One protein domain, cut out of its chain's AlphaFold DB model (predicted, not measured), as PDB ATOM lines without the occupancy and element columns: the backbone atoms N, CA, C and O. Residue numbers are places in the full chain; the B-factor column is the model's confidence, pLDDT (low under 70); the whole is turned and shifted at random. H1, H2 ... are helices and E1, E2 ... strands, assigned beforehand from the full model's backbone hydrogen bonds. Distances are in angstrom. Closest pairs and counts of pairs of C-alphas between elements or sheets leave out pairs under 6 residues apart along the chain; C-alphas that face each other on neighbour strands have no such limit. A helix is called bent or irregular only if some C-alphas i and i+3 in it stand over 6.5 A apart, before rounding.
ATOM      1  N   ASN A   6     274.693 308.621 401.155       89.69
ATOM      2  CA  ASN A   6     274.308 309.068 402.494       89.69
ATOM      3  C   ASN A   6     275.491 309.679 403.250       89.69
ATOM      4  O   ASN A   6     275.323 310.623 404.015       89.69
ATOM      5  N   HIS A   7     276.685 309.121 403.056       92.06
ATOM      6  CA  HIS A   7     277.912 309.583 403.690       92.06
ATOM      7  C   HIS A   7     279.103 309.315 402.769       92.06
ATOM      8  O   HIS A   7     279.099 308.341 402.018       92.06
ATOM      9  N   THR A   8     280.115 310.177 402.829       92.88
ATOM     10  CA  THR A   8     281.371 309.999 402.100       92.88
ATOM     11  C   THR A   8     282.552 310.348 402.996       92.88
ATOM     12  O   THR A   8     282.470 311.277 403.804       92.88
ATOM     13  N   ALA A   9     283.644 309.610 402.843       92.38
ATOM     14  CA  ALA A   9     284.921 309.863 403.495       92.38
ATOM     15  C   ALA A   9     286.050 309.783 402.460       92.38
ATOM     16  O   ALA A   9     285.948 309.065 401.468       92.38
ATOM     17  N   THR A  10     287.145 310.518 402.653       92.31
ATOM     18  CA  THR A  10     288.273 310.538 401.704       92.31
ATOM     19  C   THR A  10     289.607 310.392 402.429       92.31
ATOM     20  O   THR A  10     289.793 310.955 403.506       92.31
ATOM     21  N   ILE A  11     290.551 309.668 401.822       89.38
ATOM     22  CA  ILE A  11     291.952 309.615 402.253       89.38
ATOM     23  C   ILE A  11     292.889 309.722 401.050       89.38
ATOM     24  O   ILE A  11     292.634 309.137 399.998       89.38
ATOM     25  N   THR A  12     294.010 310.418 401.226       88.00
ATOM     26  CA  THR A  12     295.106 310.457 400.251       88.00
ATOM     27  C   THR A  12     296.313 309.712 400.816       88.00
ATOM     28  O   THR A  12     296.734 309.969 401.943       88.00
ATOM     29  N   LEU A  13     296.853 308.764 400.047       80.38
ATOM     30  CA  LEU A  13     297.998 307.926 400.406       80.38
ATOM     31  C   LEU A  13     299.023 307.940 399.268       80.38
ATOM     32  O   LEU A  13     298.841 307.280 398.243       80.38
ATOM     33  N   GLY A  14     300.115 308.682 399.455       81.31
ATOM     34  CA  GLY A  14     301.036 308.983 398.360       81.31
ATOM     35  C   GLY A  14     300.334 309.835 397.302       81.31
ATOM     36  O   GLY A  14     299.753 310.864 397.631       81.31
ATOM     37  N   GLU A  15     300.360 309.388 396.048       76.50
ATOM     38  CA  GLU A  15     299.687 310.048 394.918       76.50
ATOM     39  C   GLU A  15     298.211 309.646 394.746       76.50
ATOM     40  O   GLU A  15     297.480 310.251 393.963       76.50
ATOM     41  N   TRP A  16     297.752 308.628 395.480       78.50
ATOM     42  CA  TRP A  16     296.422 308.050 395.305       78.50
ATOM     43  C   TRP A  16     295.416 308.645 396.283       78.50
ATOM     44  O   TRP A  16     295.656 308.668 397.490       78.50
ATOM     45  N   THR A  17     294.255 309.058 395.774       84.06
ATOM     46  CA  THR A  17     293.130 309.535 396.591       84.06
ATOM     47  C   THR A  17     291.962 308.567 396.492       84.06
ATOM     48  O   THR A  17     291.432 308.333 395.405       84.06
ATOM     49  N   TYR A  18     291.549 308.036 397.637       83.62
ATOM     50  CA  TYR A  18     290.446 307.098 397.775       83.62
ATOM     51  C   TYR A  18     289.227 307.797 398.371       83.62
ATOM     52  O   TYR A  18     289.357 308.554 399.331       83.62
ATOM     53  N   GLU A  19     288.052 307.507 397.831       86.81
ATOM     54  CA  GLU A  19     286.758 307.974 398.315       86.81
ATOM     55  C   GLU A  19     285.917 306.773 398.729       86.81
ATOM     56  O   GLU A  19     285.760 305.822 397.969       86.81
ATOM     57  N   MET A  20     285.401 306.804 399.951       88.19
ATOM     58  CA  MET A  20     284.544 305.766 400.489       88.19
ATOM     59  C   MET A  20     283.125 306.300 400.599       88.19
ATOM     60  O   MET A  20     282.875 307.223 401.368       88.19
ATOM     61  N   GLU A  21     282.204 305.722 399.839       89.12
ATOM     62  CA  GLU A  21     280.805 306.126 399.787       89.12
ATOM     63  C   GLU A  21     279.929 305.111 400.509       89.12
ATOM     64  O   GLU A  21     280.048 303.910 400.288       89.12
ATOM     65  N   PHE A  22     279.000 305.605 401.321       91.38
ATOM     66  CA  PHE A  22     277.942 304.818 401.939       91.38
ATOM     67  C   PHE A  22     276.631 305.150 401.250       91.38
ATOM     68  O   PHE A  22     276.169 306.293 401.290       91.38
ATOM     69  N   LEU A  23     276.034 304.155 400.614       90.06
ATOM     70  CA  LEU A  23     274.852 304.320 399.786       90.06
ATOM     71  C   LEU A  23     273.568 304.089 400.587       90.06
ATOM     72  O   LEU A  23     273.532 303.354 401.574       90.06
ATOM     73  N   ASN A  24     272.465 304.667 400.115       88.19
ATOM     74  CA  ASN A  24     271.121 304.399 400.635       88.19
ATOM     75  C   ASN A  24     270.655 302.946 400.445       88.19
ATOM     76  O   ASN A  24     269.683 302.533 401.073       88.19
ATOM     77  N   SER A  25     271.348 302.172 399.611       86.19
ATOM     78  CA  SER A  25     271.183 300.724 399.466       86.19
ATOM     79  C   SER A  25     271.873 299.913 400.570       86.19
ATOM     80  O   SER A  25     271.764 298.689 400.546       86.19
ATOM     81  N   HIS A  26     272.538 300.561 401.536       88.94
ATOM     82  CA  HIS A  26     273.408 299.948 402.554       88.94
ATOM     83  C   HIS A  26     274.720 299.375 402.006       88.94
ATOM     84  O   HIS A  26     275.441 298.669 402.707       88.94
ATOM     85  N   GLU A  27     275.052 299.678 400.761       88.00
ATOM     86  CA  GLU A  27     276.321 299.302 400.161       88.00
ATOM     87  C   GLU A  27     277.399 300.341 400.476       88.00
ATOM     88  O   GLU A  27     277.130 301.545 400.512       88.00
ATOM     89  N   VAL A  28     278.620 299.870 400.710       87.12
ATOM     90  CA  VAL A  28     279.801 300.711 400.885       87.12
ATOM     91  C   VAL A  28     280.759 300.461 399.735       87.12
ATOM     92  O   VAL A  28     281.221 299.337 399.535       87.12
ATOM     93  N   LEU A  29     281.088 301.527 399.013       83.75
ATOM     94  CA  LEU A  29     282.006 301.495 397.882       83.75
ATOM     95  C   LEU A  29     283.297 302.217 398.243       83.75
ATOM     96  O   LEU A  29     283.258 303.321 398.775       83.75
ATOM     97  N   LEU A  30     284.439 301.620 397.912       80.56
ATOM     98  CA  LEU A  30     285.740 302.279 397.978       80.56
ATOM     99  C   LEU A  30     286.228 302.543 396.555       80.56
ATOM    100  O   LEU A  30     286.619 301.621 395.845       80.56
ATOM    101  N   LYS A  31     286.231 303.808 396.154       79.19
ATOM    102  CA  LYS A  31     286.618 304.264 394.823       79.19
ATOM    103  C   LYS A  31     288.002 304.888 394.860       79.19
ATOM    104  O   LYS A  31     288.347 305.613 395.790       79.19
ATOM    105  N   LEU A  32     288.791 304.657 393.819       76.75
ATOM    106  CA  LEU A  32     289.985 305.448 393.540       76.75
ATOM    107  C   LEU A  32     289.552 306.626 392.658       76.75
ATOM    108  O   LEU A  32     288.987 306.388 391.598       76.75
ATOM    109  N   LYS A  33     289.775 307.881 393.078       74.75
ATOM    110  CA  LYS A  33     289.267 309.066 392.348       74.75
ATOM    111  C   LYS A  33     289.833 309.193 390.933       74.75
ATOM    112  O   LYS A  33     289.119 309.617 390.037       74.75
ATOM    113  N   ASN A  34     291.098 308.815 390.750       66.88
ATOM    114  CA  ASN A  34     291.810 308.870 389.473       66.88
ATOM    115  C   ASN A  34     292.545 307.541 389.256       66.88
ATOM    116  O   ASN A  34     293.748 307.467 389.514       66.88
ATOM    117  N   PRO A  35     291.845 306.455 388.889       63.91
ATOM    118  CA  PRO A  35     292.514 305.190 388.655       63.91
ATOM    119  C   PRO A  35     293.452 305.328 387.446       63.91
ATOM    120  O   PRO A  35     293.079 305.966 386.458       63.91
ATOM    121  N   PRO A  36     294.666 304.749 387.491       56.69
ATOM    122  CA  PRO A  36     295.463 304.631 386.283       56.69
ATOM    123  C   PRO A  36     294.671 303.777 385.294       56.69
ATOM    124  O   PRO A  36     294.060 302.781 385.697       56.69
ATOM    125  N   TRP A  37     294.679 304.189 384.026       48.03
ATOM    126  CA  TRP A  37     294.012 303.474 382.943       48.03
ATOM    127  C   TRP A  37     294.572 302.050 382.894       48.03
ATOM    128  O   TRP A  37     295.755 301.845 382.611       48.03
ATOM    129  N   SER A  38     293.755 301.067 383.258       48.25
ATOM    130  CA  SER A  38     294.118 299.663 383.154       48.25
ATOM    131  C   SER A  38     293.807 299.203 381.732       48.25
ATOM    132  O   SER A  38     292.707 299.454 381.246       48.25
ATOM    133  N   PRO A  39     294.696 298.456 381.058       40.09
ATOM    134  CA  PRO A  39     294.338 297.767 379.816       40.09
ATOM    135  C   PRO A  39     293.229 296.714 380.021       40.09
ATOM    136  O   PRO A  39     292.687 296.200 379.048       40.09
ATOM    137  N   PHE A  40     292.875 296.414 381.277       42.47
ATOM    138  CA  PHE A  40     291.724 295.599 381.656       42.47
ATOM    139  C   PHE A  40     290.453 296.426 381.938       42.47
ATOM    140  O   PHE A  40     289.407 295.840 382.148       42.47
ATOM    141  N   ASP A  41     290.480 297.767 381.877       45.56
ATOM    142  CA  ASP A  41     289.276 298.617 382.035       45.56
ATOM    143  C   ASP A  41     288.297 298.505 380.840       45.56
ATOM    144  O   ASP A  41     287.270 299.183 380.785       45.56
ATOM    145  N   HIS A  42     288.572 297.619 379.877       38.41
ATOM    146  CA  HIS A  42     287.575 297.141 378.928       38.41
ATOM    147  C   HIS A  42     286.618 296.176 379.630       38.41
ATOM    148  O   HIS A  42     286.752 294.967 379.446       38.41
ATOM    149  N   TRP A  43     285.651 296.673 380.414       40.53
ATOM    150  CA  TRP A  43     284.740 295.748 381.080       40.53
ATOM    151  C   TRP A  43     283.246 296.074 381.084       40.53
ATOM    152  O   TRP A  43     282.736 296.894 381.833       40.53
ATOM    153  N   ASN A  44     282.545 295.262 380.290       33.31
ATOM    154  CA  ASN A  44     281.216 294.734 380.578       33.31
ATOM    155  C   ASN A  44     281.245 293.599 381.646       33.31
ATOM    156  O   ASN A  44     280.317 292.796 381.655       33.31
ATOM    157  N   ASP A  45     282.266 293.473 382.518       36.31
ATOM    158  CA  ASP A  45     282.200 292.560 383.676       36.31
ATOM    159  C   ASP A  45     281.865 293.389 384.902       36.31
ATOM    160  O   ASP A  45     282.651 294.245 385.311       36.31
ATOM    161  N   PRO A  46     280.764 293.055 385.577       37.19
ATOM    162  CA  PRO A  46     280.420 293.630 386.867       37.19
ATOM    163  C   PRO A  46     281.315 293.122 388.019       37.19
ATOM    164  O   PRO A  46     281.030 293.417 389.176       37.19
ATOM    165  N   GLY A  47     282.361 292.332 387.740       35.56
ATOM    166  CA  GLY A  47     283.191 291.666 388.749       35.56
ATOM    167  C   GLY A  47     284.466 292.404 389.170       35.56
ATOM    168  O   GLY A  47     284.962 292.155 390.268       35.56
ATOM    169  N   ASP A  48     284.995 293.310 388.341       35.50
ATOM    170  CA  ASP A  48     286.397 293.748 388.469       35.50
ATOM    171  C   ASP A  48     286.593 295.093 389.202       35.50
ATOM    172  O   ASP A  48     287.679 295.393 389.706       35.50
ATOM    173  N   GLU A  49     285.524 295.877 389.385       40.97
ATOM    174  CA  GLU A  49     285.563 297.103 390.203       40.97
ATOM    175  C   GLU A  49     285.625 296.811 391.715       40.97
ATOM    176  O   GLU A  49     286.116 297.628 392.496       40.97
ATOM    177  N   PHE A  50     285.182 295.625 392.143       38.53
ATOM    178  CA  PHE A  50     284.965 295.304 393.557       38.53
ATOM    179  C   PHE A  50     286.197 294.755 394.295       38.53
ATOM    180  O   PHE A  50     286.192 294.664 395.526       38.53
ATOM    181  N   ALA A  51     287.271 294.396 393.584       38.75
ATOM    182  CA  ALA A  51     288.399 293.688 394.189       38.75
ATOM    183  C   ALA A  51     289.763 294.014 393.567       38.75
ATOM    184  O   ALA A  51     290.595 293.117 393.396       38.75
ATOM    185  N   ARG A  52     290.075 295.300 393.330       44.56
ATOM    186  CA  ARG A  52     291.485 295.717 393.203       44.56
ATOM    187  C   ARG A  52     292.186 295.494 394.546       44.56
ATOM    188  O   ARG A  52     292.271 296.369 395.405       44.56
ATOM    189  N   THR A  53     292.626 294.254 394.733       43.75
ATOM    190  CA  THR A  53     293.412 293.764 395.856       43.75
ATOM    191  C   THR A  53     294.542 294.740 396.145       43.75
ATOM    192  O   THR A  53     295.330 295.112 395.278       43.75
ATOM    193  N   TYR A  54     294.580 295.189 397.390       53.31
ATOM    194  CA  TYR A  54     295.527 296.157 397.904       53.31
ATOM    195  C   TYR A  54     296.982 295.735 397.601       53.31
ATOM    196  O   TYR A  54     297.435 294.705 398.105       53.31
ATOM    197  N   ARG A  55     297.743 296.524 396.826       46.16
ATOM    198  CA  ARG A  55     299.181 296.289 396.570       46.16
ATOM    199  C   ARG A  55     300.037 297.479 397.035       46.16
ATOM    200  O   ARG A  55     299.634 298.624 396.861       46.16
ATOM    201  N   GLY A  56     301.205 297.201 397.631       53.56
ATOM    202  CA  GLY A  56     302.190 298.202 398.090       53.56
ATOM    203  C   GLY A  56     302.208 298.490 399.603       53.56
ATOM    204  O   GLY A  56     301.485 297.873 400.385       53.56
ATOM    205  N   ASP A  57     303.032 299.449 400.033       54.97
ATOM    206  CA  ASP A  57     303.227 299.778 401.461       54.97
ATOM    207  C   ASP A  57     302.006 300.469 402.099       54.97
ATOM    208  O   ASP A  57     301.732 300.326 403.293       54.97
ATOM    209  N   ASN A  58     301.192 301.149 401.287       66.88
ATOM    210  CA  ASN A  58     300.019 301.906 401.743       66.88
ATOM    211  C   ASN A  58     298.787 301.036 402.052       66.88
ATOM    212  O   ASN A  58     297.796 301.525 402.595       66.88
ATOM    213  N   VAL A  59     298.852 299.735 401.765       66.88
ATOM    214  CA  VAL A  59     297.750 298.772 401.920       66.88
ATOM    215  C   VAL A  59     297.248 298.682 403.356       66.88
ATOM    216  O   VAL A  59     296.044 298.692 403.613       66.88
ATOM    217  N   VAL A  60     298.170 298.597 404.316       70.25
ATOM    218  CA  VAL A  60     297.812 298.468 405.735       70.25
ATOM    219  C   VAL A  60     297.183 299.761 406.251       70.25
ATOM    220  O   VAL A  60     296.238 299.709 407.039       70.25
ATOM    221  N   THR A  61     297.683 300.911 405.800       77.00
ATOM    222  CA  THR A  61     297.148 302.227 406.162       77.00
ATOM    223  C   THR A  61     295.740 302.411 405.611       77.00
ATOM    224  O   THR A  61     294.843 302.761 406.377       77.00
ATOM    225  N   LEU A  62     295.519 302.078 404.335       77.38
ATOM    226  CA  LEU A  62     294.201 302.145 403.709       77.38
ATOM    227  C   LEU A  62     293.198 301.229 404.416       77.38
ATOM    228  O   LEU A  62     292.133 301.684 404.817       77.38
ATOM    229  N   ALA A  63     293.560 299.967 404.667       77.25
ATOM    230  CA  ALA A  63     292.678 299.029 405.361       77.25
ATOM    231  C   ALA A  63     292.306 299.514 406.775       77.25
ATOM    232  O   ALA A  63     291.152 299.412 407.189       77.25
ATOM    233  N   ARG A  64     293.269 300.071 407.525       79.69
ATOM    234  CA  ARG A  64     293.012 300.647 408.856       79.69
ATOM    235  C   ARG A  64     292.080 301.849 408.790       79.69
ATOM    236  O   ARG A  64     291.241 301.984 409.678       79.69
ATOM    237  N   TRP A  65     292.254 302.711 407.793       87.06
ATOM    238  CA  TRP A  65     291.379 303.854 407.577       87.06
ATOM    239  C   TRP A  65     289.955 303.396 407.259       87.06
ATOM    240  O   TRP A  65     289.041 303.763 407.987       87.06
ATOM    241  N   VAL A  66     289.778 302.481 406.303       85.94
ATOM    242  CA  VAL A  66     288.454 301.952 405.942       85.94
ATOM    243  C   VAL A  66     287.723 301.355 407.149       85.94
ATOM    244  O   VAL A  66     286.567 301.682 407.403       85.94
ATOM    245  N   ILE A  67     288.396 300.517 407.945       87.25
ATOM    246  CA  ILE A  67     287.787 299.917 409.144       87.25
ATOM    247  C   ILE A  67     287.336 300.996 410.143       87.25
ATOM    248  O   ILE A  67     286.306 300.827 410.798       87.25
ATOM    249  N   ARG A  68     288.096 302.093 410.279       90.44
ATOM    250  CA  ARG A  68     287.730 303.220 411.150       90.44
ATOM    251  C   ARG A  68     286.519 303.971 410.613       90.44
ATOM    252  O   ARG A  68     285.617 304.234 411.394       90.44
ATOM    253  N   GLU A  69     286.477 304.263 409.318       93.31
ATOM    254  CA  GLU A  69     285.341 304.965 408.712       93.31
ATOM    255  C   GLU A  69     284.058 304.134 408.772       93.31
ATOM    256  O   GLU A  69     283.000 304.658 409.109       93.31
ATOM    257  N   ILE A  70     284.150 302.817 408.555       91.75
ATOM    258  CA  ILE A  70     283.015 301.909 408.758       91.75
ATOM    259  C   ILE A  70     282.533 301.973 410.212       91.75
ATOM    260  O   ILE A  70     281.344 302.138 410.457       91.75
ATOM    261  N   GLU A  71     283.434 301.870 411.191       92.12
ATOM    262  CA  GLU A  71     283.054 301.968 412.606       92.12
ATOM    263  C   GLU A  71     282.391 303.310 412.941       92.12
ATOM    264  O   GLU A  71     281.386 303.322 413.652       92.12
ATOM    265  N   THR A  72     282.940 304.423 412.448       94.12
ATOM    266  CA  THR A  72     282.363 305.760 412.637       94.12
ATOM    267  C   THR A  72     280.958 305.818 412.051       94.12
ATOM    268  O   THR A  72     280.019 306.185 412.752       94.12
ATOM    269  N   TYR A  73     280.786 305.374 410.804       94.62
ATOM    270  CA  TYR A  73     279.487 305.364 410.141       94.62
ATOM    271  C   TYR A  73     278.448 304.545 410.909       94.62
ATOM    272  O   TYR A  73     277.345 305.037 411.143       94.62
ATOM    273  N   LEU A  74     278.816 303.339 411.353       93.38
ATOM    274  CA  LEU A  74     277.934 302.452 412.113       93.38
ATOM    275  C   LEU A  74     277.506 303.054 413.456       93.38
ATOM    276  O   LEU A  74     276.347 302.917 413.831       93.38
ATOM    277  N   LYS A  75     278.402 303.756 414.161       92.94
ATOM    278  CA  LYS A  75     278.059 304.452 415.416       92.94
ATOM    279  C   LYS A  75     277.160 305.667 415.202       92.94
ATOM    280  O   LYS A  75     276.375 305.992 416.081       92.94
ATOM    281  N   THR A  76     277.323 306.373 414.084       93.38
ATOM    282  CA  THR A  76     276.613 307.633 413.829       93.38
ATOM    283  C   THR A  76     275.238 307.417 413.208       93.38
ATOM    284  O   THR A  76     274.287 308.087 413.596       93.38
ATOM    285  N   HIS A  77     275.132 306.516 412.233       91.75
ATOM    286  CA  HIS A  77     273.910 306.328 411.441       91.75
ATOM    287  C   HIS A  77     273.118 305.093 411.858       91.75
ATOM    288  O   HIS A  77     271.977 304.932 411.437       91.75
ATOM    289  N   GLU A  78     273.740 304.216 412.648       91.56
ATOM    290  CA  GLU A  78     273.158 302.988 413.176       91.56
ATOM    291  C   GLU A  78     272.312 302.171 412.172       91.56
ATOM    292  O   GLU A  78     271.207 301.720 412.510       91.56
ATOM    293  N   PRO A  79     272.798 301.952 410.933       91.12
ATOM    294  CA  PRO A  79     272.038 301.227 409.923       91.12
ATOM    295  C   PRO A  79     271.755 299.789 410.391       91.12
ATOM    296  O   PRO A  79     272.559 299.216 411.137       91.12
ATOM    297  N   PRO A  80     270.660 299.157 409.938       90.44
ATOM    298  CA  PRO A  80     270.360 297.769 410.296       90.44
ATOM    299  C   PRO A  80     271.436 296.806 409.779       90.44
ATOM    300  O   PRO A  80     271.777 295.830 410.445       90.44
ATOM    301  N   PHE A  81     272.002 297.101 408.609       92.31
ATOM    302  CA  PHE A  81     273.152 296.401 408.062       92.31
ATOM    303  C   PHE A  81     273.928 297.298 407.099       92.31
ATOM    304  O   PHE A  81     273.408 298.312 406.639       92.31
ATOM    305  N   ILE A  82     275.156 296.900 406.774       90.06
ATOM    306  CA  ILE A  82     275.886 297.357 405.590       90.06
ATOM    307  C   ILE A  82     276.539 296.175 404.876       90.06
ATOM    308  O   ILE A  82     276.866 295.161 405.501       90.06
ATOM    309  N   PHE A  83     276.755 296.331 403.577       87.19
ATOM    310  CA  PHE A  83     277.485 295.407 402.722       87.19
ATOM    311  C   PHE A  83     278.722 296.090 402.150       87.19
ATOM    312  O   PHE A  83     278.643 297.228 401.693       87.19
ATOM    313  N   TYR A  84     279.860 295.400 402.158       80.38
ATOM    314  CA  TYR A  84     281.069 295.895 401.514       80.38
ATOM    315  C   TYR A  84     281.944 294.760 400.986       80.38
ATOM    316  O   TYR A  84     282.159 293.745 401.653       80.38
ATOM    317  N   THR A  85     282.518 294.962 399.806       68.25
ATOM    318  CA  THR A  85     283.592 294.138 399.245       68.25
ATOM    319  C   THR A  85     284.878 294.938 399.338       68.25
ATOM    320  O   THR A  85     285.183 295.815 398.534       68.25
ATOM    321  N   LEU A  86     285.640 294.672 400.381       63.66
ATOM    322  CA  LEU A  86     287.008 295.150 400.470       63.66
ATOM    323  C   LEU A  86     287.849 293.924 400.166       63.66
ATOM    324  O   LEU A  86     287.649 292.905 400.820       63.66
ATOM    325  N   GLY A  87     288.708 293.989 399.145       53.03
ATOM    326  CA  GLY A  87     289.509 292.861 398.658       53.03
ATOM    327  C   GLY A  87     290.430 292.288 399.737       53.03
ATOM    328  O   GLY A  87     291.624 292.583 399.780       53.03
ATOM    329  N   PHE A  88     289.866 291.497 400.642       53.22
ATOM    330  CA  PHE A  88     290.537 290.912 401.783       53.22
ATOM    331  C   PHE A  88     290.829 289.445 401.478       53.22
ATOM    332  O   PHE A  88     289.919 288.640 401.306       53.22
ATOM    333  N   ASP A  89     292.114 289.105 401.467       51.53
ATOM    334  CA  ASP A  89     292.623 287.748 401.260       51.53
ATOM    335  C   ASP A  89     292.513 286.876 402.534       51.53
ATOM    336  O   ASP A  89     293.003 287.243 403.614       51.53
ATOM    337  N   PHE A  90     291.910 285.688 402.383       47.09
ATOM    338  CA  PHE A  90     291.703 284.665 403.418       47.09
ATOM    339  C   PHE A  90     292.980 284.195 404.118       47.09
ATOM    340  O   PHE A  90     292.899 283.679 405.238       47.09
ATOM    341  N   SER A  91     294.159 284.433 403.533       50.91
ATOM    342  CA  SER A  91     295.452 284.208 404.195       50.91
ATOM    343  C   SER A  91     295.572 284.929 405.551       50.91
ATOM    344  O   SER A  91     296.425 284.601 406.380       50.91
ATOM    345  N   ARG A  92     294.674 285.886 405.834       59.69
ATOM    346  CA  ARG A  92     294.671 286.727 407.034       59.69
ATOM    347  C   ARG A  92     293.550 286.409 408.034       59.69
ATOM    348  O   ARG A  92     293.119 287.323 408.730       59.69
ATOM    349  N   TYR A  93     293.122 285.148 408.207       57.56
ATOM    350  CA  TYR A  93     292.080 284.712 409.179       57.56
ATOM    351  C   TYR A  93     292.074 285.474 410.533       57.56
ATOM    352  O   TYR A  93     291.043 285.949 411.016       57.56
ATOM    353  N   ARG A  94     293.255 285.659 411.145       64.00
ATOM    354  CA  ARG A  94     293.414 286.370 412.430       64.00
ATOM    355  C   ARG A  94     293.026 287.854 412.370       64.00
ATOM    356  O   ARG A  94     292.580 288.399 413.381       64.00
ATOM    357  N   LEU A  95     293.206 288.507 411.225       68.75
ATOM    358  CA  LEU A  95     292.793 289.888 410.993       68.75
ATOM    359  C   LEU A  95     291.267 289.995 411.022       68.75
ATOM    360  O   LEU A  95     290.751 290.815 411.775       68.75
ATOM    361  N   TYR A  96     290.552 289.114 410.315       69.12
ATOM    362  CA  TYR A  96     289.083 289.112 410.304       69.12
ATOM    363  C   TYR A  96     288.496 288.917 411.687       69.12
ATOM    364  O   TYR A  96     287.591 289.643 412.078       69.12
ATOM    365  N   ARG A  97     289.061 287.999 412.479       72.75
ATOM    366  CA  ARG A  97     288.617 287.812 413.862       72.75
ATOM    367  C   ARG A  97     288.770 289.096 414.683       72.75
ATOM    368  O   ARG A  97     287.884 289.426 415.462       72.75
ATOM    369  N   ARG A  98     289.867 289.843 414.509       79.50
ATOM    370  CA  ARG A  98     290.073 291.131 415.200       79.50
ATOM    371  C   ARG A  98     289.107 292.210 414.714       79.50
ATOM    372  O   ARG A  98     288.616 292.977 415.535       79.50
ATOM    373  N   VAL A  99     288.835 292.258 413.412       80.25
ATOM    374  CA  VAL A  99     287.870 293.186 412.806       80.25
ATOM    375  C   VAL A  99     286.449 292.876 413.287       80.25
ATOM    376  O   VAL A  99     285.776 293.765 413.795       80.25
ATOM    377  N   GLY A 100     286.035 291.609 413.267       84.50
ATOM    378  CA  GLY A 100     284.749 291.169 413.811       84.50
ATOM    379  C   GLY A 100     284.604 291.483 415.301       84.50
ATOM    380  O   GLY A 100     283.597 292.042 415.711       84.50
ATOM    381  N   LEU A 101     285.637 291.238 416.120       85.88
ATOM    382  CA  LEU A 101     285.624 291.633 417.538       85.88
ATOM    383  C   LEU A 101     285.524 293.151 417.735       85.88
ATOM    384  O   LEU A 101     284.938 293.597 418.719       85.88
ATOM    385  N   ARG A 102     286.112 293.949 416.837       89.06
ATOM    386  CA  ARG A 102     286.019 295.411 416.878       89.06
ATOM    387  C   ARG A 102     284.585 295.868 416.627       89.06
ATOM    388  O   ARG A 102     284.084 296.668 417.407       89.06
ATOM    389  N   PHE A 103     283.928 295.327 415.606       90.94
ATOM    390  CA  PHE A 103     282.542 295.672 415.297       90.94
ATOM    391  C   PHE A 103     281.547 295.112 416.320       90.94
ATOM    392  O   PHE A 103     280.604 295.795 416.708       90.94
ATOM    393  N   LYS A 104     281.826 293.940 416.896       91.00
ATOM    394  CA  LYS A 104     280.984 293.373 417.954       91.00
ATOM    395  C   LYS A 104     280.887 294.282 419.181       91.00
ATOM    396  O   LYS A 104     279.828 294.389 419.786       91.00
ATOM    397  N   LYS A 105     281.969 294.999 419.520       90.88
ATOM    398  CA  LYS A 105     281.981 295.982 420.623       90.88
ATOM    399  C   LYS A 105     281.031 297.161 420.415       90.88
ATOM    400  O   LYS A 105     280.737 297.853 421.381       90.88
ATOM    401  N   ILE A 106     280.599 297.406 419.182       91.38
ATOM    402  CA  ILE A 106     279.681 298.494 418.830       91.38
ATOM    403  C   ILE A 106     278.303 297.956 418.420       91.38
ATOM    404  O   ILE A 106     277.513 298.690 417.842       91.38
ATOM    405  N   GLY A 107     278.021 296.678 418.705       92.31
ATOM    406  CA  GLY A 107     276.730 296.057 418.422       92.31
ATOM    407  C   GLY A 107     276.551 295.599 416.976       92.31
ATOM    408  O   GLY A 107     275.420 295.574 416.509       92.31
ATOM    409  N   TYR A 108     277.627 295.251 416.264       93.12
ATOM    410  CA  TYR A 108     277.551 294.720 414.899       93.12
ATOM    411  C   TYR A 108     278.305 293.402 414.757       93.12
ATOM    412  O   TYR A 108     279.475 293.299 415.128       93.12
ATOM    413  N   ASP A 109     277.655 292.407 414.170       90.62
ATOM    414  CA  ASP A 109     278.265 291.121 413.864       90.62
ATOM    415  C   ASP A 109     278.742 291.101 412.404       90.62
ATOM    416  O   ASP A 109     278.061 291.569 411.491       90.62
ATOM    417  N   LEU A 110     279.955 290.579 412.194       87.19
ATOM    418  CA  LEU A 110     280.583 290.456 410.880       87.19
ATOM    419  C   LEU A 110     280.302 289.066 410.305       87.19
ATOM    420  O   LEU A 110     280.815 288.073 410.821       87.19
ATOM    421  N   ALA A 111     279.556 289.012 409.205       85.00
ATOM    422  CA  ALA A 111     279.390 287.819 408.385       85.00
ATOM    423  C   ALA A 111     280.155 287.963 407.067       85.00
ATOM    424  O   ALA A 111     280.290 289.049 406.511       85.00
ATOM    425  N   HIS A 112     280.658 286.844 406.565       77.25
ATOM    426  CA  HIS A 112     281.349 286.765 405.285       77.25
ATOM    427  C   HIS A 112     280.441 286.086 404.253       77.25
ATOM    428  O   HIS A 112     279.818 285.070 404.567       77.25
ATOM    429  N   MET A 113     280.396 286.610 403.029       70.31
ATOM    430  CA  MET A 113     279.683 285.998 401.912       70.31
ATOM    431  C   MET A 113     280.554 284.946 401.222       70.31
ATOM    432  O   MET A 113     281.595 285.285 400.654       70.31
ATOM    433  N   PRO A 114     280.147 283.666 401.219       63.44
ATOM    434  CA  PRO A 114     280.869 282.629 400.494       63.44
ATOM    435  C   PRO A 114     281.059 283.013 399.019       63.44
ATOM    436  O   PRO A 114     280.134 283.507 398.382       63.44
ATOM    437  N   ASN A 115     282.248 282.750 398.476       59.53
ATOM    438  CA  ASN A 115     282.587 282.868 397.049       59.53
ATOM    439  C   ASN A 115     282.600 284.281 396.430       59.53
ATOM    440  O   ASN A 115     282.953 284.391 395.261       59.53
ATOM    441  N   THR A 116     282.277 285.347 397.170       61.25
ATOM    442  CA  THR A 116     282.307 286.731 396.642       61.25
ATOM    443  C   THR A 116     283.375 287.615 397.288       61.25
ATOM    444  O   THR A 116     283.656 288.700 396.788       61.25
ATOM    445  N   GLY A 117     283.963 287.187 398.413       63.44
ATOM    446  CA  GLY A 117     284.888 288.016 399.199       63.44
ATOM    447  C   GLY A 117     284.216 289.218 399.880       63.44
ATOM    448  O   GLY A 117     284.905 290.077 400.431       63.44
ATOM    449  N   GLY A 118     282.881 289.292 399.834       71.50
ATOM    450  CA  GLY A 118     282.084 290.343 400.456       71.50
ATOM    451  C   GLY A 118     281.816 290.098 401.939       71.50
ATOM    452  O   GLY A 118     281.832 288.966 402.427       71.50
ATOM    453  N   PHE A 119     281.532 291.176 402.662       79.50
ATOM    454  CA  PHE A 119     281.212 291.159 404.083       79.50
ATOM    455  C   PHE A 119     279.890 291.868 404.356       79.50
ATOM    456  O   PHE A 119     279.598 292.916 403.781       79.50
ATOM    457  N   TYR A 120     279.136 291.316 405.301       86.31
ATOM    458  CA  TYR A 120     278.008 291.976 405.937       86.31
ATOM    459  C   TYR A 120     278.375 292.367 407.358       86.31
ATOM    460  O   TYR A 120     278.922 291.562 408.113       86.31
ATOM    461  N   LEU A 121     278.011 293.584 407.736       88.31
ATOM    462  CA  LEU A 121     277.900 293.975 409.133       88.31
ATOM    463  C   LEU A 121     276.432 294.189 409.428       88.31
ATOM    464  O   LEU A 121     275.838 295.104 408.869       88.31
ATOM    465  N   TYR A 122     275.851 293.350 410.275       91.50
ATOM    466  CA  TYR A 122     274.453 293.465 410.679       91.50
ATOM    467  C   TYR A 122     274.372 293.825 412.155       91.50
ATOM    468  O   TYR A 122     275.185 293.375 412.969       91.50
ATOM    469  N   ARG A 123     273.415 294.688 412.493       89.69
ATOM    470  CA  ARG A 123     273.222 295.151 413.859       89.69
ATOM    471  C   ARG A 123     272.750 293.982 414.716       89.69
ATOM    472  O   ARG A 123     271.819 293.261 414.360       89.69
ATOM    473  N   HIS A 124     273.394 293.814 415.859       82.25
ATOM    474  CA  HIS A 124     272.965 292.904 416.899       82.25
ATOM    475  C   HIS A 124     271.692 293.484 417.518       82.25
ATOM    476  O   HIS A 124     271.751 294.349 418.393       82.25
TER     477      HIS A 124
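Overview. This is residues 6 to 124 of the 129 residues of an uncharacterized protein of gamma proteobacterium BDW918 (UniProt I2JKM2). A twisted six-stranded sheet, curled like part of a barrel, curls round helix H1, and a second helix, H2, packs near the E5 edge on the same concave side: two layers, helices on one face of a sheet. A long loop, residues 33 to 58, makes one end of the longest axis. The printed part has 119 residues, with two named helices and six named strands in the order E1 E2 E3 H1 E4 H2 E5 E6. The sheet is mixed, in the order E1, E2, E3, E4, E6, E5, and the class is mixed, helices and strands. The whole is compact, with a radius of gyration of the C-alphas of 14.4 A and spans of 43 by 30 by 30 A.

Arrangement. E1, residues 6 to 13, E2, residues 16 to 23, and E3, residues 27 to 32, form a meander, each strand the antiparallel neighbour of the one before. N 9 and O 20 are 2.9 A apart in the hairpin of E1 and E2, and N 21 and O 29 are 2.8 A apart in the hairpin of E2 and E3. H1, residues 59 to 77, is on the sheet; its closest C-alphas to E1 are those of Ala 9 and Glu 69, 7.2 A. E4, residues 81 to 84, is parallel to E3, with N 28 and O 83 at 2.8 A; E3, H1 and E4 are a strand-helix-strand unit, two parallel neighbour strands with a helix between, its crossover right-handed. H2, residues 90 to 104, is close to H1 but not clearly touching, the closest C-alphas being those of Glu 71 and Phe 103, 6.9 A, at a shallow tilt of 27 degrees, the same way. H2 is on the sheet beside the edge strand E5, residues 108 to 112, where the C-alphas of Gly 100 and Leu 110 are closest at 5.1 A. E6, residues 119 to 123, is antiparallel to E5, in a hairpin with N 111 and O 120 at 2.8 A, and to E4, with N 82 and O 121 at 2.8 A. E4, H2 and E5 are a split strand-helix-strand unit, with E6 between the strands, its crossover right-handed. Every O i to N i+4 pair is within hydrogen-bond range in H1, and 8 of 11 are in H2.

Along the chain. E1 begins at C-alpha 6 (274.308, 309.068, 402.494) and is 23.8 A long; E2 is 22.3 A and E3 16.4 A. H1 is 26.8 A, from C-alpha 59 (297.750, 298.772, 401.920). E4 is 10.3 A. H2, 20.1 A, is irregular: C-alphas 91 and 94 are 8.8 A apart. E5 is 13.0 A, and E6, 13.2 A, ends at C-alpha 123 (273.222, 295.151, 413.859).

Size, cuts and confidence. The two C-alphas farthest apart, those of Pro 39 and His 124, are 43.1 A apart. The printed part has no cut; the link from E3 to H1, 26 residues, is long. The mean pLDDT of the printed part is 74.0, and residues 34 to 59, 85 to 96 and 114 to 117 are under 70.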